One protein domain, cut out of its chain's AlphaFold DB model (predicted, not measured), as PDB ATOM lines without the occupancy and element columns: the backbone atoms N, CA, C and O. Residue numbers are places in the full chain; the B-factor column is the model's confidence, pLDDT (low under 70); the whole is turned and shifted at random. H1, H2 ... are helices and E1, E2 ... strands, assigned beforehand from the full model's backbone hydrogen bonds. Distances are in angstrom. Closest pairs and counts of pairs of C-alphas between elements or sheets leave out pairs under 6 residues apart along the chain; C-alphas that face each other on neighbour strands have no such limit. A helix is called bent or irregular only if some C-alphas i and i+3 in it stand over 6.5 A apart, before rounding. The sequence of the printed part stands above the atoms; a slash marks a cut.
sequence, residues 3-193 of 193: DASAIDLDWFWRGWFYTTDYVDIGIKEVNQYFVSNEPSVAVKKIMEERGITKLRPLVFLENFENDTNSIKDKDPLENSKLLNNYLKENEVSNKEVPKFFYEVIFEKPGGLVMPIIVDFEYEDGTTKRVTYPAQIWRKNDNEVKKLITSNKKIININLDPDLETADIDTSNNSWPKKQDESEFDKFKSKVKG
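AT A GLANCE: This is residues 3 to 193 of the 193 residues of an uncharacterized protein of Flavobacteriaceae bacterium (UniProt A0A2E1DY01). Two strongly twisted sheets stand partly face to face as the main lobe: E1, E3 and E6 of a curled sheet on one side, and the small sheet E5, E4, E7 on the other. The long strand E1 runs out of this lobe into a second, looser one, where its last residues pair with E2 beside H2, H3 and H4; H5 sits at the other end of E6 with H1 beyond it, and residues 181 to 193 stick out as an arm with H6. The printed part has 191 residues, with six named helices and seven named strands in the order H1, E1, H2, E2, H3, H4, E3, E4, E5, H5, E6, E7, H6. Both sheets are antiparallel, in the orders E2, E1, E3, E6 and E5, E4, E7, and the class is mixed, helices and strands, though under half of the residues, 95, are in named elements. The whole is loose, with a radius of gyration of the C-alphas of 21.3 A and spans of 65 by 56 by 39 A.

IN THESE COORDINATES: Find C-alpha 26 at (-17.304, -24.415, 42.928); from there E1, residues 26 to 36, runs 30.0 A to C-alpha 36 at (-19.881, -4.099, 21.039). Its sheet also holds E2, residues 60 to 63, 9.9 A; E3, residues 100 to 107, 22.4 A; and E6, residues 143 to 150, 22.5 A. In the other sheet look for E4, residues 116 to 122, 19.0 A; E5, residues 127 to 132, 16.4 A; and E7, residues 154 to 159, 13.9 A. The helices are H1, residues 10 to 18, 10.6 A; H2, residues 41 to 49, 12.5 A; H3, residues 76 to 79, 5.0 A; H4, residues 81 to 89, 12.2 A; H5, residues 134 to 138, 7.9 A; and H6, residues 183 to 191, 12.4 A, ending at C-alpha 191 at (-20.559, -11.853, 74.246).

HOW THE PARTS SIT: Start at the larger sheet, which is curled like part of a barrel, with E2 and E6 as edge strands. E1 pairs with E3 over residues 26 to 33, antiparallel at 154 degrees, with N 31 and O 103 2.9 A apart. Its residues 33 to 36 pair with E2, antiparallel at 130 degrees, with N 36 and O 60 2.9 A apart. On the other side of E3 lies E6, antiparallel at 159 degrees, with N 102 and O 148 at 2.8 A. In the smaller sheet, E4 and E5 form a hairpin, with N 118 and O 130 at 2.9 A, and E4 and E7 are antiparallel at 157 degrees, with N 119 and O 158 at 2.9 A. Between the sheets, the closest C-alphas of E1 and E7 are those of Ile 27 and Leu 159, 7.3 A apart, while E3 and E7 are near each other, with 5 pairs of C-alphas within 10 A. H2, H3 and H5 only graze the larger sheet, H3 with its closest C-alphas to E1 at Pro 76 and Val 35, 5.3 A. H3 and H4 only just touch, only at the corner by their link, with 3 pairs of C-alphas within 8 A; the closest are Leu 77 and Asn 84, 5.3 A. H1 is close to but not clearly touching H5, the closest C-alphas being those of Trp 11 and Arg 138, 7.3 A. H1 is irregular, but only just: C-alphas 12 and 15 are 6.7 A apart. Every O i to N i+4 pair is within hydrogen-bond range in H2, H4 and H6, against 3 of 5 in H1 and 0 of 1 in H5, where 2 of 2 O i to N i+3 pairs are; H3 is too short for an i+4 pair.

THE WHOLE: The C-alphas farthest apart are those of Glu 89 and Val 191, 68.6 A. Residues 3 to 8 and 181 to 193 stand free; the body without them spans 54 by 43 by 35 A. The printed part has no cut. The links E2 to H3, 12 residues, and E7 to H6, 23 residues, are long; in the second, residues 174 to 175 pair with residues 157 to 158 of E7, antiparallel. The mean pLDDT of the printed part is 89.4, and it is under 70 at residues 3 to 6, 93 to 95, 179 to 181 and 192 to 193.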
ATOM      1  N   ASP A   3     -20.713 -52.083  26.274       50.09
ATOM      2  CA  ASP A   3     -21.353 -52.816  25.165       50.09
ATOM      3  C   ASP A   3     -22.812 -52.397  24.888       50.09
ATOM      4  O   ASP A   3     -23.360 -52.698  23.832       50.09
ATOM      5  N   ALA A   4     -23.460 -51.696  25.828       57.22
ATOM      6  CA  ALA A   4     -24.844 -51.237  25.691       57.22
ATOM      7  C   ALA A   4     -24.963 -49.759  25.271       57.22
ATOM      8  O   ALA A   4     -26.013 -49.355  24.774       57.22
ATOM      9  N   SER A   5     -23.917 -48.947  25.475       60.69
ATOM     10  CA  SER A   5     -23.920 -47.505  25.182       60.69
ATOM     11  C   SER A   5     -23.092 -47.125  23.954       60.69
ATOM     12  O   SER A   5     -23.294 -46.033  23.428       60.69
ATOM     13  N   ALA A   6     -22.156 -47.984  23.518       68.88
ATOM     14  CA  ALA A   6     -21.130 -47.673  22.513       68.88
ATOM     15  C   ALA A   6     -20.311 -46.399  22.833       68.88
ATOM     16  O   ALA A   6     -19.750 -45.762  21.940       68.88
ATOM     17  N   ILE A   7     -20.267 -46.005  24.111       71.38
ATOM     18  CA  ILE A   7     -19.595 -44.804  24.613       71.38
ATOM     19  C   ILE A   7     -18.742 -45.212  25.811       71.38
ATOM     20  O   ILE A   7     -19.264 -45.814  26.750       71.38
ATOM     21  N   ASP A   8     -17.470 -44.819  25.777       79.69
ATOM     22  CA  ASP A   8     -16.525 -44.945  26.888       79.69
ATOM     23  C   ASP A   8     -17.009 -44.102  28.089       79.69
ATOM     24  O   ASP A   8     -17.200 -42.879  27.988       79.69
ATOM     25  N   LEU A   9     -17.275 -44.776  29.211       84.81
ATOM     26  CA  LEU A   9     -17.740 -44.176  30.471       84.81
ATOM     27  C   LEU A   9     -16.687 -44.257  31.582       84.81
ATOM     28  O   LEU A   9     -16.984 -43.901  32.728       84.81
ATOM     29  N   ASP A  10     -15.467 -44.679  31.264       86.44
ATOM     30  CA  ASP A  10     -14.395 -44.827  32.244       86.44
ATOM     31  C   ASP A  10     -14.065 -43.501  32.925       86.44
ATOM     32  O   ASP A  10     -13.822 -43.463  34.131       86.44
ATOM     33  N   TRP A  11     -14.122 -42.400  32.174       86.69
ATOM     34  CA  TRP A  11     -13.894 -41.047  32.689       86.69
ATOM     35  C   TRP A  11     -14.842 -40.664  33.839       86.69
ATOM     36  O   TRP A  11     -14.483 -39.827  34.658       86.69
ATOM     37  N   PHE A  12     -16.036 -41.266  33.914       89.31
ATOM     38  CA  PHE A  12     -17.009 -41.000  34.972       89.31
ATOM     39  C   PHE A  12     -16.834 -41.964  36.151       89.31
ATOM     40  O   PHE A  12     -16.689 -41.524  37.286       89.31
ATOM     41  N   TRP A  13     -16.820 -43.279  35.909       88.12
ATOM     42  CA  TRP A  13     -16.859 -44.270  36.994       88.12
ATOM     43  C   TRP A  13     -15.501 -44.546  37.648       88.12
ATOM     44  O   TRP A  13     -15.472 -45.021  38.783       88.12
ATOM     45  N   ARG A  14     -14.369 -44.270  36.980       89.19
ATOM     46  CA  ARG A  14     -13.049 -44.614  37.538       89.19
ATOM     47  C   ARG A  14     -12.761 -43.923  38.867       89.19
ATOM     48  O   ARG A  14     -12.242 -44.586  39.758       89.19
ATOM     49  N   GLY A  15     -13.130 -42.649  39.012       90.19
ATOM     50  CA  GLY A  15     -13.009 -41.938  40.289       90.19
ATOM     51  C   GLY A  15     -13.798 -42.648  41.393       90.19
ATOM     52  O   GLY A  15     -13.257 -43.000  42.432       90.19
ATOM     53  N   TRP A  16     -15.056 -42.986  41.111       90.12
ATOM     54  CA  TRP A  16     -15.953 -43.606  42.090       90.12
ATOM     55  C   TRP A  16     -15.511 -44.988  42.586       90.12
ATOM     56  O   TRP A  16     -15.790 -45.331  43.732       90.12
ATOM     57  N   PHE A  17     -14.861 -45.801  41.746       91.81
ATOM     58  CA  PHE A  17     -14.512 -47.184  42.106       91.81
ATOM     59  C   PHE A  17     -13.033 -47.415  42.412       91.81
ATOM     60  O   PHE A  17     -12.708 -48.399  43.077       91.81
ATOM     61  N   TYR A  18     -12.138 -46.563  41.910       93.00
ATOM     62  CA  TYR A  18     -10.697 -46.805  41.981       93.00
ATOM     63  C   TYR A  18      -9.911 -45.704  42.693       93.00
ATOM     64  O   TYR A  18      -8.691 -45.839  42.809       93.00
ATOM     65  N   THR A  19     -10.561 -44.649  43.188       93.69
ATOM     66  CA  THR A  19      -9.905 -43.607  43.988       93.69
ATOM     67  C   THR A  19     -10.613 -43.393  45.324       93.69
ATOM     68  O   THR A  19     -11.663 -43.970  45.604       93.69
ATOM     69  N   THR A  20      -9.984 -42.605  46.194       93.56
ATOM     70  CA  THR A  20     -10.561 -42.128  47.461       93.56
ATOM     71  C   THR A  20     -10.859 -40.632  47.381       93.56
ATOM     72  O   THR A  20     -10.718 -39.921  48.377       93.56
ATOM     73  N   ASP A  21     -11.166 -40.142  46.179       95.25
ATOM     74  CA  ASP A  21     -11.457 -38.730  45.954       95.25
ATOM     75  C   ASP A  21     -12.827 -38.348  46.529       95.25
ATOM     76  O   ASP A  21     -13.614 -39.189  46.965       95.25
ATOM     77  N   TYR A  22     -13.107 -37.051  46.521       95.81
ATOM     78  CA  TYR A  22     -14.348 -36.455  46.994       95.81
ATOM     79  C   TYR A  22     -14.992 -35.604  45.896       95.81
ATOM     80  O   TYR A  22     -14.351 -35.274  44.889       95.81
ATOM     81  N   VAL A  23     -16.266 -35.264  46.089       96.62
ATOM     82  CA  VAL A  23     -16.950 -34.263  45.266       96.62
ATOM     83  C   VAL A  23     -16.686 -32.886  45.867       96.62
ATOM     84  O   VAL A  23     -16.868 -32.690  47.064       96.62
ATOM     85  N   ASP A  24     -16.234 -31.968  45.024       97.38
ATOM     86  CA  ASP A  24     -16.121 -30.536  45.302       97.38
ATOM     87  C   ASP A  24     -16.244 -29.833  43.951       97.38
ATOM     88  O   ASP A  24     -15.459 -30.109  43.029       97.38
ATOM     89  N   ILE A  25     -17.297 -29.034  43.805       97.62
ATOM     90  CA  ILE A  25     -17.601 -28.214  42.640       97.62
ATOM     91  C   ILE A  25     -17.838 -26.796  43.149       97.62
ATOM     92  O   ILE A  25     -18.656 -26.575  44.025       97.62
ATOM     93  N   GLY A  26     -17.191 -25.813  42.532       97.38
ATOM     94  CA  GLY A  26     -17.304 -24.415  42.928       97.38
ATOM     95  C   GLY A  26     -17.661 -23.489  41.776       97.38
ATOM     96  O   GLY A  26     -17.472 -23.795  40.592       97.38
ATOM     97  N   ILE A  27     -18.143 -22.296  42.125       98.06
ATOM     98  CA  ILE A  27     -18.208 -21.160  41.206       98.06
ATOM     99  C   ILE A  27     -16.883 -20.404  41.308       98.06
ATOM    100  O   ILE A  27     -16.635 -19.661  42.261       98.06
ATOM    101  N   LYS A  28     -16.040 -20.564  40.289       97.31
ATOM    102  CA  LYS A  28     -14.723 -19.930  40.230       97.31
ATOM    103  C   LYS A  28     -14.824 -18.437  39.944       97.31
ATOM    104  O   LYS A  28     -14.229 -17.613  40.636       97.31
ATOM    105  N   GLU A  29     -15.559 -18.091  38.888       96.94
ATOM    106  CA  GLU A  29     -15.653 -16.723  38.378       96.94
ATOM    107  C   GLU A  29     -16.963 -16.505  37.616       96.94
ATOM    108  O   GLU A  29     -17.496 -17.415  36.977       96.94
ATOM    109  N   VAL A  30     -17.470 -15.275  37.668       97.00
ATOM    110  CA  VAL A  30     -18.622 -14.829  36.884       97.00
ATOM    111  C   VAL A  30     -18.245 -13.532  36.190       97.00
ATOM    112  O   VAL A  30     -18.140 -12.484  36.824       97.00
ATOM    113  N   ASN A  31     -18.063 -13.612  34.878       95.56
ATOM    114  CA  ASN A  31     -17.727 -12.475  34.034       95.56
ATOM    115  C   ASN A  31     -18.985 -11.975  33.327       95.56
ATOM    116  O   ASN A  31     -19.726 -12.764  32.743       95.56
ATOM    117  N   GLN A  32     -19.224 -10.666  33.342       94.25
ATOM    118  CA  GLN A  32     -20.351 -10.061  32.637       94.25
ATOM    119  C   GLN A  32     -19.879  -9.410  31.333       94.25
ATOM    120  O   GLN A  32     -18.839  -8.754  31.303       94.25
ATOM    121  N   TYR A  33     -20.651  -9.572  30.257       93.06
ATOM    122  CA  TYR A  33     -20.315  -9.083  28.920       93.06
ATOM    123  C   TYR A  33     -21.444  -8.277  28.289       93.06
ATOM    124  O   TYR A  33     -22.627  -8.570  28.483       93.06
ATOM    125  N   PHE A  34     -21.064  -7.278  27.493       90.94
ATOM    126  CA  PHE A  34     -21.964  -6.494  26.650       90.94
ATOM    127  C   PHE A  34     -21.588  -6.640  25.176       90.94
ATOM    128  O   PHE A  34     -20.455  -6.969  24.820       90.94
ATOM    129  N   VAL A  35     -22.562  -6.381  24.307       91.19
ATOM    130  CA  VAL A  35     -22.359  -6.391  22.858       91.19
ATOM    131  C   VAL A  35     -21.689  -5.092  22.419       91.19
ATOM    132  O   VAL A  35     -22.168  -4.009  22.750       91.19
ATOM    133  N   SER A  36     -20.624  -5.212  21.629       89.44
ATOM    134  CA  SER A  36     -19.881  -4.099  21.039       89.44
ATOM    135  C   SER A  36     -19.613  -4.334  19.549       89.44
ATOM    136  O   SER A  36     -19.490  -5.469  19.083       89.44
ATOM    137  N   ASN A  37     -19.526  -3.250  18.782       88.44
ATOM    138  CA  ASN A  37     -19.040  -3.247  17.401       88.44
ATOM    139  C   ASN A  37     -17.522  -3.004  17.312       88.44
ATOM    140  O   ASN A  37     -16.935  -3.158  16.238       88.44
ATOM    141  N   GLU A  38     -16.890  -2.624  18.420       87.88
ATOM    142  CA  GLU A  38     -15.447  -2.458  18.512       87.88
ATOM    143  C   GLU A  38     -14.782  -3.772  18.936       87.88
ATOM    144  O   GLU A  38     -15.323  -4.484  19.788       87.88
ATOM    145  N   PRO A  39     -13.603  -4.107  18.377       89.75
ATOM    146  CA  PRO A  39     -12.852  -5.279  18.800       89.75
ATOM    147  C   PRO A  39     -12.590  -5.247  20.303       89.75
ATOM    148  O   PRO A  39     -12.125  -4.226  20.828       89.75
ATOM    149  N   SER A  40     -12.848  -6.370  20.973       91.19
ATOM    150  CA  SER A  40     -12.592  -6.464  22.403       91.19
ATOM    151  C   SER A  40     -11.099  -6.365  22.720       91.19
ATOM    152  O   SER A  40     -10.259  -6.588  21.845       91.19
ATOM    153  N   VAL A  41     -10.738  -6.068  23.967       91.81
ATOM    154  CA  VAL A  41      -9.339  -6.010  24.432       91.81
ATOM    155  C   VAL A  41      -8.585  -7.293  24.063       91.81
ATOM    156  O   VAL A  41      -7.476  -7.239  23.531       91.81
ATOM    157  N   ALA A  42      -9.221  -8.452  24.250       90.38
ATOM    158  CA  ALA A  42      -8.657  -9.741  23.859       90.38
ATOM    159  C   ALA A  42      -8.428  -9.846  22.340       90.38
ATOM    160  O   ALA A  42      -7.382 -10.318  21.898       90.38
ATOM    161  N   VAL A  43      -9.380  -9.376  21.527       91.75
ATOM    162  CA  VAL A  43      -9.246  -9.386  20.063       91.75
ATOM    163  C   VAL A  43      -8.162  -8.414  19.601       91.75
ATOM    164  O   VAL A  43      -7.382  -8.776  18.725       91.75
ATOM    165  N   LYS A  44      -8.059  -7.222  20.201       92.38
ATOM    166  CA  LYS A  44      -6.992  -6.247  19.913       92.38
ATOM    167  C   LYS A  44      -5.611  -6.855  20.159       92.38
ATOM    168  O   LYS A  44      -4.760  -6.789  19.277       92.38
ATOM    169  N   LYS A  45      -5.429  -7.561  21.277       93.44
ATOM    170  CA  LYS A  45      -4.186  -8.289  21.573       93.44
ATOM    171  C   LYS A  45      -3.861  -9.346  20.511       93.44
ATOM    172  O   LYS A  45      -2.743  -9.399  20.011       93.44
ATOM    173  N   ILE A  46      -4.846 -10.150  20.101       93.25
ATOM    174  CA  ILE A  46      -4.660 -11.156  19.039       93.25
ATOM    175  C   ILE A  46      -4.311 -10.493  17.699       93.25
ATOM    176  O   ILE A  46      -3.511 -11.029  16.931       93.25
ATOM    177  N   MET A  47      -4.922  -9.347  17.395       94.06
ATOM    178  CA  MET A  47      -4.625  -8.588  16.183       94.06
ATOM    179  C   MET A  47      -3.173  -8.114  16.169       94.06
ATOM    180  O   MET A  47      -2.496  -8.299  15.161       94.06
ATOM    181  N   GLU A  48      -2.683  -7.575  17.283       94.44
ATOM    182  CA  GLU A  48      -1.292  -7.144  17.440       94.44
ATOM    183  C   GLU A  48      -0.315  -8.317  17.294       94.44
ATOM    184  O   GLU A  48       0.601  -8.253  16.476       94.44
ATOM    185  N   GLU A  49      -0.557  -9.426  17.999       95.25
ATOM    186  CA  GLU A  49       0.290 -10.629  17.953       95.25
ATOM    187  C   GLU A  49       0.380 -11.248  16.551       95.25
ATOM    188  O   GLU A  49       1.402 -11.825  16.177       95.25
ATOM    189  N   ARG A  50      -0.692 -11.140  15.761       94.81
ATOM    190  CA  ARG A  50      -0.783 -11.727  14.415       94.81
ATOM    191  C   ARG A  50      -0.536 -10.719  13.292       94.81
ATOM    192  O   ARG A  50      -0.680 -11.083  12.126       94.81
ATOM    193  N   GLY A  51      -0.210  -9.467  13.615       93.44
ATOM    194  CA  GLY A  51      -0.025  -8.396  12.629       93.44
ATOM    195  C   GLY A  51      -1.283  -8.078  11.807       93.44
ATOM    196  O   GLY A  51      -1.188  -7.640  10.661       93.44
ATOM    197  N   ILE A  52      -2.474  -8.322  12.357       93.06
ATOM    198  CA  ILE A  52      -3.755  -8.046  11.700       93.06
ATOM    199  C   ILE A  52      -4.096  -6.573  11.910       93.06
ATOM    200  O   ILE A  52      -4.398  -6.142  13.015       93.06
ATOM    201  N   THR A  53      -4.119  -5.796  10.832       88.25
ATOM    202  CA  THR A  53      -4.395  -4.351  10.902       88.25
ATOM    203  C   THR A  53      -5.867  -3.997  10.711       88.25
ATOM    204  O   THR A  53      -6.303  -2.922  11.114       88.25
ATOM    205  N   LYS A  54      -6.657  -4.882  10.091       89.00
ATOM    206  CA  LYS A  54      -8.062  -4.617   9.772       89.00
ATOM    207  C   LYS A  54      -8.911  -5.872   9.904       89.00
ATOM    208  O   LYS A  54      -8.593  -6.911   9.329       89.00
ATOM    209  N   LEU A  55     -10.034  -5.740  10.603       87.31
ATOM    210  CA  LEU A  55     -11.081  -6.752  10.657       87.31
ATOM    211  C   LEU A  55     -12.239  -6.372   9.735       87.31
ATOM    212  O   LEU A  55     -12.479  -5.198   9.436       87.31
ATOM    213  N   ARG A  56     -12.973  -7.390   9.281       88.88
ATOM    214  CA  ARG A  56     -14.311  -7.175   8.721       88.88
ATOM    215  C   ARG A  56     -15.223  -6.632   9.835       88.88
ATOM    216  O   ARG A  56     -14.921  -6.867  11.006       88.88
ATOM    217  N   PRO A  57     -16.322  -5.930   9.508       86.88
ATOM    218  CA  PRO A  57     -17.326  -5.581  10.504       86.88
ATOM    219  C   PRO A  57     -17.826  -6.856  11.189       86.88
ATOM    220  O   PRO A  57     -18.328  -7.761  10.524       86.88
ATOM    221  N   LEU A  58     -17.631  -6.938  12.500       90.50
ATOM    222  CA  LEU A  58     -17.999  -8.075  13.337       90.50
ATOM    223  C   LEU A  58     -18.713  -7.559  14.587       90.50
ATOM    224  O   LEU A  58     -18.657  -6.370  14.906       90.50
ATOM    225  N   VAL A  59     -19.393  -8.469  15.276       90.94
ATOM    226  CA  VAL A  59     -20.000  -8.219  16.582       90.94
ATOM    227  C   VAL A  59     -19.150  -8.922  17.629       90.94
ATOM    228  O   VAL A  59     -18.797 -10.089  17.453       90.94
ATOM    229  N   PHE A  60     -18.823  -8.213  18.700       91.19
ATOM    230  CA  PHE A  60     -17.980  -8.701  19.781       91.19
ATOM    231  C   PHE A  60     -18.747  -8.704  21.101       91.19
ATOM    232  O   PHE A  60     -19.653  -7.897  21.310       91.19
ATOM    233  N   LEU A  61     -18.353  -9.610  21.993       91.44
ATOM    234  CA  LEU A  61     -18.683  -9.541  23.412       91.44
ATOM    235  C   LEU A  61     -17.457  -8.988  24.140       91.44
ATOM    236  O   LEU A  61     -16.361  -9.534  24.006       91.44
ATOM    237  N   GLU A  62     -17.642  -7.893  24.868       91.56
ATOM    238  CA  GLU A  62     -16.603  -7.249  25.675       91.56
ATOM    239  C   GLU A  62     -16.975  -7.322  27.155       91.56
ATOM    240  O   GLU A  62     -18.154  -7.250  27.505       91.56
ATOM    241  N   ASN A  63     -15.971  -7.516  28.010       91.94
ATOM    242  CA  ASN A  63     -16.153  -7.608  29.452       91.94
ATOM    243  C   ASN A  63     -16.591  -6.241  30.010       91.94
ATOM    244  O   ASN A  63     -16.043  -5.204  29.639       91.94
ATOM    245  N   PHE A  64     -17.563  -6.246  30.921       90.12
ATOM    246  CA  PHE A  64     -18.092  -5.068  31.611       90.12
ATOM    247  C   PHE A  64     -17.018  -4.194  32.272       90.12
ATOM    248  O   PHE A  64     -17.196  -2.977  32.354       90.12
ATOM    249  N   GLU A  65     -15.920  -4.791  32.735       88.94
ATOM    250  CA  GLU A  65     -14.789  -4.081  33.343       88.94
ATOM    251  C   GLU A  65     -14.031  -3.202  32.340       88.94
ATOM    252  O   GLU A  65     -13.447  -2.190  32.722       88.94
ATOM    253  N   ASN A  66     -14.092  -3.537  31.049       88.62
ATOM    254  CA  ASN A  66     -13.429  -2.802  29.973       88.62
ATOM    255  C   ASN A  66     -14.316  -1.705  29.359       88.62
ATOM    256  O   ASN A  66     -13.935  -1.098  28.355       88.62
ATOM    257  N   ASP A  67     -15.508  -1.451  29.912       85.88
ATOM    258  CA  ASP A  67     -16.409  -0.431  29.382       85.88
ATOM    259  C   ASP A  67     -15.914   0.987  29.694       85.88
ATOM    260  O   ASP A  67     -15.945   1.448  30.836       85.88
ATOM    261  N   THR A  68     -15.489   1.700  28.654       80.81
ATOM    262  CA  THR A  68     -14.975   3.073  28.746       80.81
ATOM    263  C   THR A  68     -16.033   4.139  28.475       80.81
ATOM    264  O   THR A  68     -15.866   5.278  28.902       80.81
ATOM    265  N   ASN A  69     -17.121   3.793  27.781       79.44
ATOM    266  CA  ASN A  69     -18.070   4.751  27.202       79.44
ATOM    267  C   ASN A  69     -19.522   4.501  27.649       79.44
ATOM    268  O   ASN A  69     -20.462   4.923  26.964       79.44
ATOM    269  N   SER A  70     -19.714   3.795  28.770       83.06
ATOM    270  CA  SER A  70     -21.033   3.407  29.297       83.06
ATOM    271  C   SER A  70     -21.884   2.676  28.249       83.06
ATOM    272  O   SER A  70     -23.083   2.920  28.098       83.06
ATOM    273  N   ILE A  71     -21.242   1.818  27.454       82.25
ATOM    274  CA  ILE A  71     -21.888   1.011  26.414       82.25
ATOM    275  C   ILE A  71     -22.651  -0.151  27.057       82.25
ATOM    276  O   ILE A  71     -23.685  -0.570  26.536       82.25
ATOM    277  N   LYS A  72     -22.194  -0.635  28.217       81.75
ATOM    278  CA  LYS A  72     -22.786  -1.788  28.910       81.75
ATOM    279  C   LYS A  72     -24.232  -1.582  29.364       81.75
ATOM    280  O   LYS A  72     -24.965  -2.555  29.514       81.75
ATOM    281  N   ASP A  73     -24.637  -0.331  29.580       84.12
ATOM    282  CA  ASP A  73     -25.975   0.016  30.072       84.12
ATOM    283  C   ASP A  73     -27.006   0.162  28.937       84.12
ATOM    284  O   ASP A  73     -28.219   0.122  29.182       84.12
ATOM    285  N   LYS A  74     -26.525   0.314  27.696       85.88
ATOM    286  CA  LYS A  74     -27.336   0.482  26.484       85.88
ATOM    287  C   LYS A  74     -27.841  -0.853  25.949       85.88
ATOM    288  O   LYS A  74     -27.335  -1.922  26.292       85.88
ATOM    289  N   ASP A  75     -28.848  -0.788  25.084       86.88
ATOM    290  CA  ASP A  75     -29.386  -1.980  24.442       86.88
ATOM    291  C   ASP A  75     -28.378  -2.582  23.432       86.88
ATOM    292  O   ASP A  75     -27.754  -1.839  22.663       86.88
ATOM    293  N   PRO A  76     -28.220  -3.918  23.368       87.50
ATOM    294  CA  PRO A  76     -27.347  -4.571  22.390       87.50
ATOM    295  C   PRO A  76     -27.585  -4.156  20.927       87.50
ATOM    296  O   PRO A  76     -26.634  -4.089  20.141       87.50
ATOM    297  N   LEU A  77     -28.835  -3.867  20.545       88.00
ATOM    298  CA  LEU A  77     -29.203  -3.442  19.190       88.00
ATOM    299  C   LEU A  77     -28.820  -1.989  18.898       88.00
ATOM    300  O   LEU A  77     -28.605  -1.632  17.736       88.00
ATOM    301  N   GLU A  78     -28.723  -1.155  19.933       86.12
ATOM    302  CA  GLU A  78     -28.205   0.212  19.828       86.12
ATOM    303  C   GLU A  78     -26.680   0.208  19.722       86.12
ATOM    304  O   GLU A  78     -26.103   0.971  18.941       86.12
ATOM    305  N   ASN A  79     -26.032  -0.705  20.448       85.56
ATOM    306  CA  ASN A  79     -24.579  -0.852  20.458       85.56
ATOM    307  C   ASN A  79     -24.024  -1.374  19.128       85.56
ATOM    308  O   ASN A  79     -22.884  -1.078  18.766       85.56
ATOM    309  N   SER A  80     -24.818  -2.134  18.367       87.31
ATOM    310  CA  SER A  80     -24.386  -2.711  17.096       87.31
ATOM    311  C   SER A  80     -25.397  -2.499  15.971       87.31
ATOM    312  O   SER A  80     -26.343  -3.264  15.778       87.31
ATOM    313  N   LYS A  81     -25.112  -1.502  15.121       86.75
ATOM    314  CA  LYS A  81     -25.832  -1.291  13.850       86.75
ATOM    315  C   LYS A  81     -25.771  -2.521  12.943       86.75
ATOM    316  O   LYS A  81     -26.746  -2.831  12.269       86.75
ATOM    317  N   LEU A  82     -24.631  -3.217  12.935       89.00
ATOM    318  CA  LEU A  82     -24.436  -4.435  12.150       89.00
ATOM    319  C   LEU A  82     -25.396  -5.542  12.599       89.00
ATOM    320  O   LEU A  82     -26.048  -6.154  11.759       89.00
ATOM    321  N   LEU A  83     -25.510  -5.761  13.914       87.12
ATOM    322  CA  LEU A  83     -26.430  -6.744  14.486       87.12
ATOM    323  C   LEU A  83     -27.885  -6.395  14.163       87.12
ATOM    324  O   LEU A  83     -28.640  -7.250  13.709       87.12
ATOM    325  N   ASN A  84     -28.260  -5.129  14.349       88.00
ATOM    326  CA  ASN A  84     -29.612  -4.653  14.073       88.00
ATOM    327  C   ASN A  84     -29.994  -4.842  12.593       88.00
ATOM    328  O   ASN A  84     -31.067  -5.360  12.287       88.00
ATOM    329  N   ASN A  85     -29.094  -4.500  11.665       88.56
ATOM    330  CA  ASN A  85     -29.317  -4.717  10.235       88.56
ATOM    331  C   ASN A  85     -29.448  -6.209   9.901       88.56
ATOM    332  O   ASN A  85     -30.394  -6.592   9.221       88.56
ATOM    333  N   TYR A  86     -28.563  -7.053  10.442       87.88
ATOM    334  CA  TYR A  86     -28.612  -8.498  10.217       87.88
ATOM    335  C   TYR A  86     -29.948  -9.112  10.664       87.88
ATOM    336  O   TYR A  86     -30.534  -9.915   9.941       87.88
ATOM    337  N   LEU A  87     -30.464  -8.720  11.831       88.06
ATOM    338  CA  LEU A  87     -31.741  -9.233  12.341       88.06
ATOM    339  C   LEU A  87     -32.939  -8.785  11.495       88.06
ATOM    340  O   LEU A  87     -33.873  -9.567  11.314       88.06
ATOM    341  N   LYS A  88     -32.901  -7.556  10.960       86.31
ATOM    342  CA  LYS A  88     -33.925  -7.031  10.044       86.31
ATOM    343  C   LYS A  88     -33.919  -7.751   8.699       86.31
ATOM    344  O   LYS A  88     -34.983  -8.105   8.207       86.31
ATOM    345  N   GLU A  89     -32.740  -7.977   8.123       87.81
ATOM    346  CA  GLU A  89     -32.582  -8.620   6.810       87.81
ATOM    347  C   GLU A  89     -32.961 -10.104   6.822       87.81
ATOM    348  O   GLU A  89     -33.490 -10.607   5.838       87.81
ATOM    349  N   ASN A  90     -32.706 -10.807   7.928       85.56
ATOM    350  CA  ASN A  90     -32.938 -12.252   8.031       85.56
ATOM    351  C   ASN A  90     -34.306 -12.613   8.635       85.56
ATOM    352  O   ASN A  90     -34.510 -13.758   9.030       85.56
ATOM    353  N   GLU A  91     -35.217 -11.645   8.778       75.12
ATOM    354  CA  GLU A  91     -36.560 -11.838   9.353       75.12
ATOM    355  C   GLU A  91     -36.563 -12.476  10.764       75.12
ATOM    356  O   GLU A  91     -37.595 -12.914  11.269       75.12
ATOM    357  N   VAL A  92     -35.427 -12.454  11.475       71.19
ATOM    358  CA  VAL A  92     -35.271 -12.988  12.849       71.19
ATOM    359  C   VAL A  92     -35.821 -12.011  13.903       71.19
ATOM    360  O   VAL A  92     -35.658 -12.208  15.103       71.19
ATOM    361  N   SER A  93     -36.516 -10.966  13.455       56.22
ATOM    362  CA  SER A  93     -37.075  -9.853  14.234       56.22
ATOM    363  C   SER A  93     -37.898 -10.238  15.476       56.22
ATOM    364  O   SER A  93     -37.981  -9.440  16.403       56.22
ATOM    365  N   ASN A  94     -38.443 -11.457  15.537       58.09
ATOM    366  CA  ASN A  94     -39.213 -11.950  16.687       58.09
ATOM    367  C   ASN A  94     -38.367 -12.583  17.809       58.09
ATOM    368  O   ASN A  94     -38.933 -13.053  18.797       58.09
ATOM    369  N   LYS A  95     -37.034 -12.650  17.685       65.69
ATOM    370  CA  LYS A  95     -36.156 -13.092  18.778       65.69
ATOM    371  C   LYS A  95     -35.529 -11.878  19.448       65.69
ATOM    372  O   LYS A  95     -34.671 -11.220  18.867       65.69
ATOM    373  N   GLU A  96     -35.952 -11.614  20.678       76.44
ATOM    374  CA  GLU A  96     -35.327 -10.614  21.541       76.44
ATOM    375  C   GLU A  96     -33.840 -10.943  21.726       76.44
ATOM    376  O   GLU A  96     -33.476 -12.077  22.059       76.44
ATOM    377  N   VAL A  97     -32.973  -9.957  21.483       85.31
ATOM    378  CA  VAL A  97     -31.549 -10.091  21.792       85.31
ATOM    379  C   VAL A  97     -31.383  -9.952  23.302       85.31
ATOM    380  O   VAL A  97     -31.812  -8.939  23.853       85.31
ATOM    381  N   PRO A  98     -30.750 -10.927  23.980       89.56
ATOM    382  CA  PRO A  98     -30.530 -10.846  25.413       89.56
ATOM    383  C   PRO A  98     -29.768  -9.586  25.803       89.56
ATOM    384  O   PRO A  98     -28.731  -9.291  25.212       89.56
ATOM    385  N   LYS A  99     -30.251  -8.871  26.821       87.06
ATOM    386  CA  LYS A  99     -29.576  -7.671  27.332       87.06
ATOM    387  C   LYS A  99     -28.276  -8.001  28.070       87.06
ATOM    388  O   LYS A  99     -27.302  -7.263  27.965       87.06
ATOM    389  N   PHE A 100     -28.258  -9.105  28.812       89.50
ATOM    390  CA  PHE A 100     -27.146  -9.494  29.671       89.50
ATOM    391  C   PHE A 100     -26.543 -10.829  29.234       89.50
ATOM    392  O   PHE A 100     -27.257 -11.816  29.028       89.50
ATOM    393  N   PHE A 101     -25.215 -10.858  29.146       94.12
ATOM    394  CA  PHE A 101     -24.418 -12.045  28.865       94.12
ATOM    395  C   PHE A 101     -23.480 -12.287  30.045       94.12
ATOM    396  O   PHE A 101     -22.786 -11.371  30.478       94.12
ATOM    397  N   TYR A 102     -23.448 -13.513  30.553       95.94
ATOM    398  CA  TYR A 102     -22.591 -13.916  31.663       95.94
ATOM    399  C   TYR A 102     -21.779 -15.142  31.258       95.94
ATOM    400  O   TYR A 102     -22.351 -16.112  30.771       95.94
ATOM    401  N   GLU A 103     -20.468 -15.130  31.464       97.12
ATOM    402  CA  GLU A 103     -19.660 -16.348  31.486       97.12
ATOM    403  C   GLU A 103     -19.529 -16.788  32.940       97.12
ATOM    404  O   GLU A 103     -18.896 -16.109  33.742       97.12
ATOM    405  N   VAL A 104     -20.141 -17.920  33.273       97.94
ATOM    406  CA  VAL A 104     -19.973 -18.565  34.573       97.94
ATOM    407  C   VAL A 104     -18.935 -19.662  34.411       97.94
ATOM    408  O   VAL A 104     -19.108 -20.569  33.588       97.94
ATOM    409  N   ILE A 105     -17.848 -19.557  35.164       98.12
ATOM    410  CA  ILE A 105     -16.780 -20.545  35.212       98.12
ATOM    411  C   ILE A 105     -17.007 -21.401  36.450       98.12
ATOM    412  O   ILE A 105     -16.873 -20.926  37.576       98.12
ATOM    413  N   PHE A 106     -17.357 -22.660  36.221       98.19
ATOM    414  CA  PHE A 106     -17.403 -23.679  37.257       98.19
ATOM    415  C   PHE A 106     -16.053 -24.380  37.319       98.19
ATOM    416  O   PHE A 106     -15.463 -24.676  36.276       98.19
ATOM    417  N   GLU A 107     -15.589 -24.658  38.524       98.00
ATOM    418  CA  GLU A 107     -14.415 -25.485  38.780       98.00
ATOM    419  C   GLU A 107     -14.817 -26.740  39.543       98.00
ATOM    420  O   GLU A 107     -15.840 -26.754  40.221       98.00
ATOM    421  N   LYS A 108     -14.028 -27.801  39.406       96.50
ATOM    422  CA  LYS A 108     -14.198 -29.051  40.143       96.50
ATOM    423  C   LYS A 108     -12.882 -29.385  40.846       96.50
ATOM    424  O   LYS A 108     -12.089 -30.153  40.297       96.50
ATOM    425  N   PRO A 109     -12.593 -28.771  42.009       96.94
ATOM    426  CA  PRO A 109     -11.394 -29.089  42.778       96.94
ATOM    427  C   PRO A 109     -11.387 -30.546  43.264       96.94
ATOM    428  O   PRO A 109     -10.317 -31.118  43.478       96.94
ATOM    429  N   GLY A 110     -12.568 -31.158  43.407       94.69
ATOM    430  CA  GLY A 110     -12.727 -32.569  43.746       94.69
ATOM    431  C   GLY A 110     -12.390 -33.512  42.588       94.69
ATOM    432  O   GLY A 110     -12.526 -33.192  41.404       94.69
ATOM    433  N   GLY A 111     -11.972 -34.734  42.913       93.12
ATOM    434  CA  GLY A 111     -11.686 -35.759  41.902       93.12
ATOM    435  C   GLY A 111     -12.944 -36.433  41.344       93.12
ATOM    436  O   GLY A 111     -12.918 -36.957  40.231       93.12
ATOM    437  N   LEU A 112     -14.068 -36.387  42.068       95.25
ATOM    438  CA  LEU A 112     -15.299 -37.073  41.675       95.25
ATOM    439  C   LEU A 112     -16.229 -36.189  40.848       95.25
ATOM    440  O   LEU A 112     -16.510 -35.043  41.183       95.25
ATOM    441  N   VAL A 113     -16.739 -36.759  39.759       93.88
ATOM    442  CA  VAL A 113     -17.609 -36.067  38.809       93.88
ATOM    443  C   VAL A 113     -19.066 -36.128  39.272       93.88
ATOM    444  O   VAL A 113     -19.624 -37.218  39.410       93.88
ATOM    445  N   MET A 114     -19.707 -34.962  39.385       95.94
ATOM    446  CA  MET A 114     -21.151 -34.814  39.593       95.94
ATOM    447  C   MET A 114     -21.781 -33.827  38.589       95.94
ATOM    448  O   MET A 114     -21.070 -33.040  37.952       95.94
ATOM    449  N   PRO A 115     -23.110 -33.885  38.368       96.81
ATOM    450  CA  PRO A 115     -23.839 -32.845  37.646       96.81
ATOM    451  C   PRO A 115     -23.662 -31.468  38.297       96.81
ATOM    452  O   PRO A 115     -23.491 -31.367  39.503       96.81
ATOM    453  N   ILE A 116     -23.774 -30.406  37.501       97.81
ATOM    454  CA  ILE A 116     -23.839 -29.032  38.017       97.81
ATOM    455  C   ILE A 116     -25.317 -28.665  38.124       97.81
ATOM    456  O   ILE A 116     -25.997 -28.569  37.099       97.81
ATOM    457  N   ILE A 117     -25.815 -28.454  39.338       98.25
ATOM    458  CA  ILE A 117     -27.187 -28.009  39.608       98.25
ATOM    459  C   ILE A 117     -27.095 -26.577  40.107       98.25
ATOM    460  O   ILE A 117     -26.420 -26.325  41.093       98.25
ATOM    461  N   VAL A 118     -27.713 -25.624  39.415       98.12
ATOM    462  CA  VAL A 118     -27.521 -24.206  39.727       98.12
ATOM    463  C   VAL A 118     -28.825 -23.428  39.652       98.12
ATOM    464  O   VAL A 118     -29.580 -23.556  38.684       98.12
ATOM    465  N   ASP A 119     -29.054 -22.587  40.654       98.38
ATOM    466  CA  ASP A 119     -30.110 -21.584  40.666       98.38
ATOM    467  C   ASP A 119     -29.548 -20.222  40.263       98.38
ATOM    468  O   ASP A 119     -28.564 -19.738  40.821       98.38
ATOM    469  N   PHE A 120     -30.197 -19.599  39.280       98.12
ATOM    470  CA  PHE A 120     -29.973 -18.210  38.895       98.12
ATOM    471  C   PHE A 120     -31.114 -17.356  39.435       98.12
ATOM    472  O   PHE A 120     -32.256 -17.505  38.995       98.12
ATOM    473  N   GLU A 121     -30.805 -16.457  40.360       97.81
ATOM    474  CA  GLU A 121     -31.758 -15.502  40.920       97.81
ATOM    475  C   GLU A 121     -31.629 -14.156  40.205       97.81
ATOM    476  O   GLU A 121     -30.529 -13.617  40.020       97.81
ATOM    477  N   TYR A 122     -32.766 -13.612  39.784       97.25
ATOM    478  CA  TYR A 122     -32.844 -12.375  39.022       97.25
ATOM    479  C   TYR A 122     -33.320 -11.205  39.885       97.25
ATOM    480  O   TYR A 122     -34.003 -11.375  40.891       97.25
ATOM    481  N   GLU A 123     -33.002  -9.990  39.444       95.94
ATOM    482  CA  GLU A 123     -33.363  -8.738  40.129       95.94
ATOM    483  C   GLU A 123     -34.880  -8.540  40.320       95.94
ATOM    484  O   GLU A 123     -35.304  -7.829  41.225       95.94
ATOM    485  N   ASP A 124     -35.714  -9.193  39.506       94.38
ATOM    486  CA  ASP A 124     -37.175  -9.160  39.638       94.38
ATOM    487  C   ASP A 124     -37.735 -10.193  40.635       94.38
ATOM    488  O   ASP A 124     -38.951 -10.356  40.740       94.38
ATOM    489  N   GLY A 125     -36.856 -10.907  41.343       94.69
ATOM    490  CA  GLY A 125     -37.206 -11.937  42.318       94.69
ATOM    491  C   GLY A 125     -37.534 -13.301  41.711       94.69
ATOM    492  O   GLY A 125     -37.891 -14.216  42.449       94.69
ATOM    493  N   THR A 126     -37.434 -13.471  40.386       97.38
ATOM    494  CA  THR A 126     -37.598 -14.795  39.770       97.38
ATOM    495  C   THR A 126     -36.333 -15.640  39.922       97.38
ATOM    496  O   THR A 126     -35.220 -15.118  39.878       97.38
ATOM    497  N   THR A 127     -36.504 -16.958  40.043       97.88
ATOM    498  CA  THR A 127     -35.397 -17.924  40.109       97.88
ATOM    499  C   THR A 127     -35.524 -18.930  38.975       97.88
ATOM    500  O   THR A 127     -36.617 -19.423  38.684       97.88
ATOM    501  N   LYS A 128     -34.406 -19.251  38.321       97.56
ATOM    502  CA  LYS A 128     -34.331 -20.286  37.289       97.56
ATOM    503  C   LYS A 128     -33.302 -21.338  37.671       97.56
ATOM    504  O   LYS A 128     -32.107 -21.054  37.657       97.56
ATOM    505  N   ARG A 129     -33.775 -22.562  37.894       98.06
ATOM    506  CA  ARG A 129     -32.921 -23.738  38.062       98.06
ATOM    507  C   ARG A 129     -32.456 -24.279  36.717       98.06
ATOM    508  O   ARG A 129     -33.249 -24.405  35.778       98.06
ATOM    509  N   VAL A 130     -31.178 -24.616  36.618       97.75
ATOM    510  CA  VAL A 130     -30.586 -25.302  35.468       97.75
ATOM    511  C   VAL A 130     -29.721 -26.447  35.967       97.75
ATOM    512  O   VAL A 130     -28.866 -26.260  36.825       97.75
ATOM    513  N   THR A 131     -29.907 -27.622  35.374       97.88
ATOM    514  CA  THR A 131     -29.068 -28.792  35.637       97.88
ATOM    515  C   THR A 131     -28.255 -29.115  34.395       97.88
ATOM    516  O   THR A 131     -28.807 -29.359  33.319       97.88
ATOM    517  N   TYR A 132     -26.936 -29.139  34.540       97.44
ATOM    518  CA  TYR A 132     -26.029 -29.652  33.527       97.44
ATOM    519  C   TYR A 132     -25.594 -31.068  33.907       97.44
ATOM    520  O   TYR A 132     -25.067 -31.269  35.001       97.44
ATOM    521  N   PRO A 133     -25.772 -32.057  33.019       96.56
ATOM    522  CA  PRO A 133     -25.360 -33.423  33.307       96.56
ATOM    523  C   PRO A 133     -23.837 -33.510  33.454       96.56
ATOM    524  O   PRO A 133     -23.109 -32.743  32.824       96.56
ATOM    525  N   ALA A 134     -23.359 -34.519  34.187       94.62
ATOM    526  CA  ALA A 134     -21.936 -34.789  34.431       94.62
ATOM    527  C   ALA A 134     -21.058 -34.813  33.159       94.62
ATOM    528  O   ALA A 134     -19.866 -34.533  33.205       94.62
ATOM    529  N   GLN A 135     -21.646 -35.085  31.989       94.19
ATOM    530  CA  GLN A 135     -20.967 -35.029  30.686       94.19
ATOM    531  C   GLN A 135     -20.331 -33.665  30.372       94.19
ATOM    532  O   GLN A 135     -19.472 -33.580  29.492       94.19
ATOM    533  N   ILE A 136     -20.743 -32.606  31.073       95.00
ATOM    534  CA  ILE A 136     -20.167 -31.268  30.971       95.00
ATOM    535  C   ILE A 136     -18.647 -31.258  31.225       95.00
ATOM    536  O   ILE A 136     -17.937 -30.512  30.554       95.00
ATOM    537  N   TRP A 137     -18.154 -32.163  32.076       94.75
ATOM    538  CA  TRP A 137     -16.745 -32.302  32.465       94.75
ATOM    539  C   TRP A 137     -15.886 -33.077  31.452       94.75
ATOM    540  O   TRP A 137     -14.662 -33.048  31.505       94.75
ATOM    541  N   ARG A 138     -16.488 -33.727  30.446       91.31
ATOM    542  CA  ARG A 138     -15.777 -34.673  29.560       91.31
ATOM    543  C   ARG A 138     -14.621 -34.057  28.758       91.31
ATOM    544  O   ARG A 138     -13.696 -34.762  28.371       91.31
ATOM    545  N   LYS A 139     -14.704 -32.768  28.412       89.94
ATOM    546  CA  LYS A 139     -13.649 -32.078  27.637       89.94
ATOM    547  C   LYS A 139     -12.574 -31.456  28.521       89.94
ATOM    548  O   LYS A 139     -11.439 -31.322  28.078       89.94
ATOM    549  N   ASN A 140     -12.964 -31.016  29.708       94.62
ATOM    550  CA  ASN A 140     -12.085 -30.427  30.694       94.62
ATOM    551  C   ASN A 140     -12.663 -30.772  32.060       94.62
ATOM    552  O   ASN A 140     -13.715 -30.253  32.431       94.62
ATOM    553  N   ASP A 141     -11.980 -31.678  32.750       92.94
ATOM    554  CA  ASP A 141     -12.437 -32.187  34.035       92.94
ATOM    555  C   ASP A 141     -12.325 -31.117  35.126       92.94
ATOM    556  O   ASP A 141     -13.175 -31.043  35.995       92.94
ATOM    557  N   ASN A 142     -11.344 -30.216  35.035       95.75
ATOM    558  CA  ASN A 142     -11.089 -29.239  36.093       95.75
ATOM    559  C   ASN A 142     -12.033 -28.035  36.041       95.75
ATOM    560  O   ASN A 142     -12.400 -27.493  37.077       95.75
ATOM    561  N   GLU A 143     -12.382 -27.565  34.839       97.38
ATOM    562  CA  GLU A 143     -13.106 -26.303  34.663       97.38
ATOM    563  C   GLU A 143     -14.039 -26.322  33.457       97.38
ATOM    564  O   GLU A 143     -13.646 -26.696  32.344       97.38
ATOM    565  N   VAL A 144     -15.249 -25.792  33.640       97.62
ATOM    566  CA  VAL A 144     -16.196 -25.586  32.546       97.62
ATOM    567  C   VAL A 144     -16.745 -24.171  32.545       97.62
ATOM    568  O   VAL A 144     -17.265 -23.668  33.534       97.62
ATOM    569  N   LYS A 145     -16.695 -23.549  31.366       97.44
ATOM    570  CA  LYS A 145     -17.248 -22.220  31.112       97.44
ATOM    571  C   LYS A 145     -18.620 -22.323  30.462       97.44
ATOM    572  O   LYS A 145     -18.792 -23.038  29.468       97.44
ATOM    573  N   LYS A 146     -19.602 -21.597  30.993       96.88
ATOM    574  CA  LYS A 146     -20.970 -21.560  30.470       96.88
ATOM    575  C   LYS A 146     -21.411 -20.132  30.213       96.88
ATOM    576  O   LYS A 146     -21.437 -19.309  31.116       96.88
ATOM    577  N   LEU A 147     -21.804 -19.876  28.966       95.56
ATOM    578  CA  LEU A 147     -22.446 -18.630  28.579       95.56
ATOM    579  C   LEU A 147     -23.929 -18.685  28.957       95.56
ATOM    580  O   LEU A 147     -24.677 -19.517  28.438       95.56
ATOM    581  N   ILE A 148     -24.341 -17.788  29.842       95.88
ATOM    582  CA  ILE A 148     -25.716 -17.598  30.285       95.88
ATOM    583  C   ILE A 148     -26.212 -16.273  29.719       95.88
ATOM    584  O   ILE A 148     -25.604 -15.225  29.920       95.88
ATOM    585  N   THR A 149     -27.327 -16.316  29.000       93.62
ATOM    586  CA  THR A 149     -27.954 -15.130  28.410       93.62
ATOM    587  C   THR A 149     -29.280 -14.845  29.090       93.62
ATOM    588  O   THR A 149     -30.073 -15.766  29.299       93.62
ATOM    589  N   SER A 150     -29.547 -13.580  29.399       91.69
ATOM    590  CA  SER A 150     -30.770 -13.173  30.087       91.69
ATOM    591  C   SER A 150     -31.211 -11.767  29.684       91.69
ATOM    592  O   SER A 150     -30.388 -10.894  29.426       91.69
ATOM    593  N   ASN A 151     -32.522 -11.527  29.687       90.69
ATOM    594  CA  ASN A 151     -33.096 -10.176  29.608       90.69
ATOM    595  C   ASN A 151     -33.109  -9.473  30.975       90.69
ATOM    596  O   ASN A 151     -33.284  -8.261  31.052       90.69
ATOM    597  N   LYS A 152     -32.916 -10.240  32.053       92.19
ATOM    598  CA  LYS A 152     -32.932  -9.788  33.447       92.19
ATOM    599  C   LYS A 152     -31.542  -9.910  34.054       92.19
ATOM    600  O   LYS A 152     -30.833 -10.882  33.771       92.19
ATOM    601  N   LYS A 153     -31.174  -8.966  34.914       93.50
ATOM    602  CA  LYS A 153     -29.895  -9.000  35.619       93.50
ATOM    603  C   LYS A 153     -29.895 -10.136  36.643       93.50
ATOM    604  O   LYS A 153     -30.837 -10.249  37.424       93.50
ATOM    605  N   ILE A 154     -28.861 -10.974  36.615       96.56
ATOM    606  CA  ILE A 154     -28.609 -11.988  37.648       96.56
ATOM    607  C   ILE A 154     -27.980 -11.282  38.848       96.56
ATOM    608  O   ILE A 154     -27.017 -10.531  38.680       96.56
ATOM    609  N   ILE A 155     -28.539 -11.510  40.034       96.38
ATOM    610  CA  ILE A 155     -28.050 -10.933  41.293       96.38
ATOM    611  C   ILE A 155     -27.383 -11.967  42.197       96.38
ATOM    612  O   ILE A 155     -26.539 -11.594  43.005       96.38
ATOM    613  N   ASN A 156     -27.746 -13.240  42.052       97.31
ATOM    614  CA  ASN A 156     -27.189 -14.328  42.836       97.31
ATOM    615  C   ASN A 156     -27.184 -15.623  42.009       97.31
ATOM    616  O   ASN A 156     -28.079 -15.869  41.193       97.31
ATOM    617  N   ILE A 157     -26.142 -16.424  42.196       98.00
ATOM    618  CA  ILE A 157     -25.974 -17.748  41.606       98.00
ATOM    619  C   ILE A 157     -25.654 -18.698  42.748       98.00
ATOM    620  O   ILE A 157     -24.676 -18.482  43.464       98.00
ATOM    621  N   ASN A 158     -26.467 -19.737  42.901       97.56
ATOM    622  CA  ASN A 158     -26.305 -20.726  43.956       97.56
ATOM    623  C   ASN A 158     -26.127 -22.112  43.339       97.56
ATOM    624  O   ASN A 158     -27.020 -22.612  42.652       97.56
ATOM    625  N   LEU A 159     -24.961 -22.704  43.554       97.56
ATOM    626  CA  LEU A 159     -24.632 -24.063  43.163       97.56
ATOM    627  C   LEU A 159     -25.141 -25.042  44.225       97.56
ATOM    628  O   LEU A 159     -25.053 -24.776  45.420       97.56
ATOM    629  N   ASP A 160     -25.678 -26.159  43.754       96.81
ATOM    630  CA  ASP A 160     -26.257 -27.234  44.552       96.81
ATOM    631  C   ASP A 160     -27.186 -26.736  45.682       96.81
ATOM    632  O   ASP A 160     -26.966 -27.009  46.863       96.81
ATOM    633  N   PRO A 161     -28.232 -25.959  45.340       96.25
ATOM    634  CA  PRO A 161     -29.107 -25.304  46.317       96.25
ATOM    635  C   PRO A 161     -29.806 -26.280  47.277       96.25
ATOM    636  O   PRO A 161     -30.135 -25.893  48.399       96.25
ATOM    637  N   ASP A 162     -30.006 -27.527  46.845       96.62
ATOM    638  CA  ASP A 162     -30.708 -28.571  47.593       96.62
ATOM    639  C   ASP A 162     -29.737 -29.604  48.210       96.62
ATOM    640  O   ASP A 162     -30.185 -30.575  48.821       96.62
ATOM    641  N   LEU A 163     -28.418 -29.376  48.104       95.06
ATOM    642  CA  LEU A 163     -27.348 -30.231  48.640       95.06
ATOM    643  C   LEU A 163     -27.379 -31.678  48.102       95.06
ATOM    644  O   LEU A 163     -27.187 -32.649  48.841       95.06
ATOM    645  N   GLU A 164     -27.643 -31.831  46.807       94.88
ATOM    646  CA  GLU A 164     -27.718 -33.108  46.101       94.88
ATOM    647  C   GLU A 164     -26.338 -33.671  45.720       94.88
ATOM    648  O   GLU A 164     -26.205 -34.885  45.536       94.88
ATOM    649  N   THR A 165     -25.302 -32.834  45.575       90.50
ATOM    650  CA  THR A 165     -24.020 -33.249  44.980       90.50
ATOM    651  C   THR A 165     -23.007 -33.842  45.957       90.50
ATOM    652  O   THR A 165     -21.904 -34.161  45.533       90.50
ATOM    653  N   ALA A 166     -23.361 -34.089  47.224       92.19
ATOM    654  CA  ALA A 166     -22.426 -34.583  48.252       92.19
ATOM    655  C   ALA A 166     -21.105 -33.784  48.294       92.19
ATOM    656  O   ALA A 166     -20.034 -34.339  48.552       92.19
ATOM    657  N   ASP A 167     -21.211 -32.487  48.003       94.12
ATOM    658  CA  ASP A 167     -20.097 -31.554  47.966       94.12
ATOM    659  C   ASP A 167     -19.531 -31.348  49.374       94.12
ATOM    660  O   ASP A 167     -20.289 -31.156  50.332       94.12
ATOM    661  N   ILE A 168     -18.209 -31.427  49.515       95.56
ATOM    662  CA  ILE A 168     -17.547 -31.264  50.810       95.56
ATOM    663  C   ILE A 168     -17.262 -29.802  51.177       95.56
ATOM    664  O   ILE A 168     -17.055 -29.526  52.361       95.56
ATOM    665  N   ASP A 169     -17.235 -28.883  50.208       94.38
ATOM    666  CA  ASP A 169     -16.963 -27.462  50.429       94.38
ATOM    667  C   ASP A 169     -18.062 -26.600  49.813       94.38
ATOM    668  O   ASP A 169     -18.026 -26.220  48.655       94.38
ATOM    669  N   THR A 170     -19.030 -26.192  50.631       93.12
ATOM    670  CA  THR A 170     -20.112 -25.315  50.168       93.12
ATOM    671  C   THR A 170     -19.731 -23.830  50.148       93.12
ATOM    672  O   THR A 170     -20.560 -22.989  49.790       93.12
ATOM    673  N   SER A 171     -18.522 -23.452  50.580       93.25
ATOM    674  CA  SER A 171     -18.124 -22.039  50.702       93.25
ATOM    675  C   SER A 171     -17.904 -21.360  49.344       93.25
ATOM    676  O   SER A 171     -18.031 -20.137  49.219       93.25
ATOM    677  N   ASN A 172     -17.631 -22.149  48.303       95.31
ATOM    678  CA  ASN A 172     -17.445 -21.713  46.919       95.31
ATOM    679  C   ASN A 172     -18.729 -21.872  46.061       95.31
ATOM    680  O   ASN A 172     -18.710 -21.551  44.870       95.31
ATOM    681  N   ASN A 173     -19.864 -22.264  46.659       96.31
ATOM    682  CA  ASN A 173     -21.124 -22.525  45.945       96.31
ATOM    683  C   ASN A 173     -21.937 -21.272  45.611       96.31
ATOM    684  O   ASN A 173     -23.009 -21.372  45.017       96.31
ATOM    685  N   SER A 174     -21.478 -20.080  45.995       96.44
ATOM    686  CA  SER A 174     -22.257 -18.852  45.827       96.44
ATOM    687  C   SER A 174     -21.498 -17.754  45.102       96.44
ATOM    688  O   SER A 174     -20.324 -17.486  45.367       96.44
ATOM    689  N   TRP A 175     -22.209 -17.075  44.205       96.19
ATOM    690  CA  TRP A 175     -21.792 -15.798  43.648       96.19
ATOM    691  C   TRP A 175     -22.898 -14.748  43.840       96.19
ATOM    692  O   TRP A 175     -24.025 -15.008  43.427       96.19
ATOM    693  N   PRO A 176     -22.591 -13.552  44.373       94.69
ATOM    694  CA  PRO A 176     -21.312 -13.173  44.975       94.69
ATOM    695  C   PRO A 176     -20.964 -14.071  46.169       94.69
ATOM    696  O   PRO A 176     -21.864 -14.582  46.833       94.69
ATOM    697  N   LYS A 177     -19.665 -14.272  46.431       87.62
ATOM    698  CA  LYS A 177     -19.223 -15.109  47.556       87.62
ATOM    699  C   LYS A 177     -19.860 -14.598  48.843       87.62
ATOM    700  O   LYS A 177     -19.652 -13.440  49.216       87.62
ATOM    701  N   LYS A 178     -20.636 -15.453  49.509       80.31
ATOM    702  CA  LYS A 178     -21.186 -15.146  50.829       80.31
ATOM    703  C   LYS A 178     -20.013 -14.978  51.795       80.31
ATOM    704  O   LYS A 178     -19.182 -15.869  51.940       80.31
ATOM    705  N   GLN A 179     -19.902 -13.808  52.418       65.12
ATOM    706  CA  GLN A 179     -19.033 -13.652  53.582       65.12
ATOM    707  C   GLN A 179     -19.749 -14.310  54.752       65.12
ATOM    708  O   GLN A 179     -20.597 -13.687  55.387       65.12
ATOM    709  N   ASP A 180     -19.444 -15.576  55.012       62.69
ATOM    710  CA  ASP A 180     -19.870 -16.188  56.260       62.69
ATOM    711  C   ASP A 180     -19.116 -15.511  57.410       62.69
ATOM    712  O   ASP A 180     -17.883 -15.450  57.423       62.69
ATOM    713  N   GLU A 181     -19.859 -14.962  58.375       61.94
ATOM    714  CA  GLU A 181     -19.269 -14.506  59.632       61.94
ATOM    715  C   GLU A 181     -18.525 -15.686  60.267       61.94
ATOM    716  O   GLU A 181     -19.098 -16.767  60.448       61.94
ATOM    717  N   SER A 182     -17.253 -15.485  60.621       72.56
ATOM    718  CA  SER A 182     -16.477 -16.505  61.322       72.56
ATOM    719  C   SER A 182     -17.202 -16.914  62.605       72.56
ATOM    720  O   SER A 182     -17.815 -16.084  63.277       72.56
ATOM    721  N   GLU A 183     -17.074 -18.175  63.017       74.19
ATOM    722  CA  GLU A 183     -17.562 -18.637  64.324       74.19
ATOM    723  C   GLU A 183     -17.036 -17.760  65.478       74.19
ATOM    724  O   GLU A 183     -17.713 -17.560  66.487       74.19
ATOM    725  N   PHE A 184     -15.857 -17.154  65.306       76.19
ATOM    726  CA  PHE A 184     -15.310 -16.177  66.244       76.19
ATOM    727  C   PHE A 184     -16.053 -14.831  66.235       76.19
ATOM    728  O   PHE A 184     -16.245 -14.231  67.296       76.19
ATOM    729  N   ASP A 185     -16.494 -14.359  65.068       78.56
ATOM    730  CA  ASP A 185     -17.274 -13.125  64.934       78.56
ATOM    731  C   ASP A 185     -18.687 -13.314  65.500       78.56
ATOM    732  O   ASP A 185     -19.145 -12.483  66.293       78.56
ATOM    733  N   LYS A 186     -19.308 -14.475  65.238       80.44
ATOM    734  CA  LYS A 186     -20.563 -14.911  65.876       80.44
ATOM    735  C   LYS A 186     -20.429 -15.036  67.398       80.44
ATOM    736  O   LYS A 186     -21.335 -14.674  68.148       80.44
ATOM    737  N   PHE A 187     -19.293 -15.532  67.889       81.50
ATOM    738  CA  PHE A 187     -19.016 -15.595  69.326       81.50
ATOM    739  C   PHE A 187     -18.865 -14.194  69.940       81.50
ATOM    740  O   PHE A 187     -19.458 -13.907  70.981       81.50
ATOM    741  N   LYS A 188     -18.117 -13.288  69.295       82.50
ATOM    742  CA  LYS A 188     -17.928 -11.908  69.774       82.50
ATOM    743  C   LYS A 188     -19.225 -11.110  69.821       82.50
ATOM    744  O   LYS A 188     -19.405 -10.341  70.766       82.50
ATOM    745  N   SER A 189     -20.097 -11.259  68.825       82.44
ATOM    746  CA  SER A 189     -21.397 -10.580  68.810       82.44
ATOM    747  C   SER A 189     -22.286 -11.063  69.960       82.44
ATOM    748  O   SER A 189     -22.927 -10.247  70.616       82.44
ATOM    749  N   LYS A 190     -22.227 -12.359  70.292       80.06
ATOM    750  CA  LYS A 190     -22.967 -12.965  71.409       80.06
ATOM    751  C   LYS A 190     -22.461 -12.565  72.801       80.06
ATOM    752  O   LYS A 190     -23.250 -12.547  73.735       80.06
ATOM    753  N   VAL A 191     -21.169 -12.262  72.957       80.25
ATOM    754  CA  VAL A 191     -20.559 -11.853  74.246       80.25
ATOM    755  C   VAL A 191     -20.646 -10.337  74.489       80.25
ATOM    756  O   VAL A 191     -20.469  -9.877  75.614       80.25
ATOM    757  N   LYS A 192     -20.901  -9.542  73.443       63.53
ATOM    758  CA  LYS A 192     -21.054  -8.079  73.534       63.53
ATOM    759  C   LYS A 192     -22.494  -7.602  73.791       63.53
ATOM    760  O   LYS A 192     -22.692  -6.389  73.863       63.53
ATOM    761  N   GLY A 193     -23.461  -8.514  73.906       51.28
ATOM    762  CA  GLY A 193     -24.835  -8.242  74.353       51.28
ATOM    763  C   GLY A 193     -25.042  -8.694  75.789       51.28
ATOM    764  O   GLY A 193     -25.822  -8.018  76.491       51.28
TER     765      GLY A 193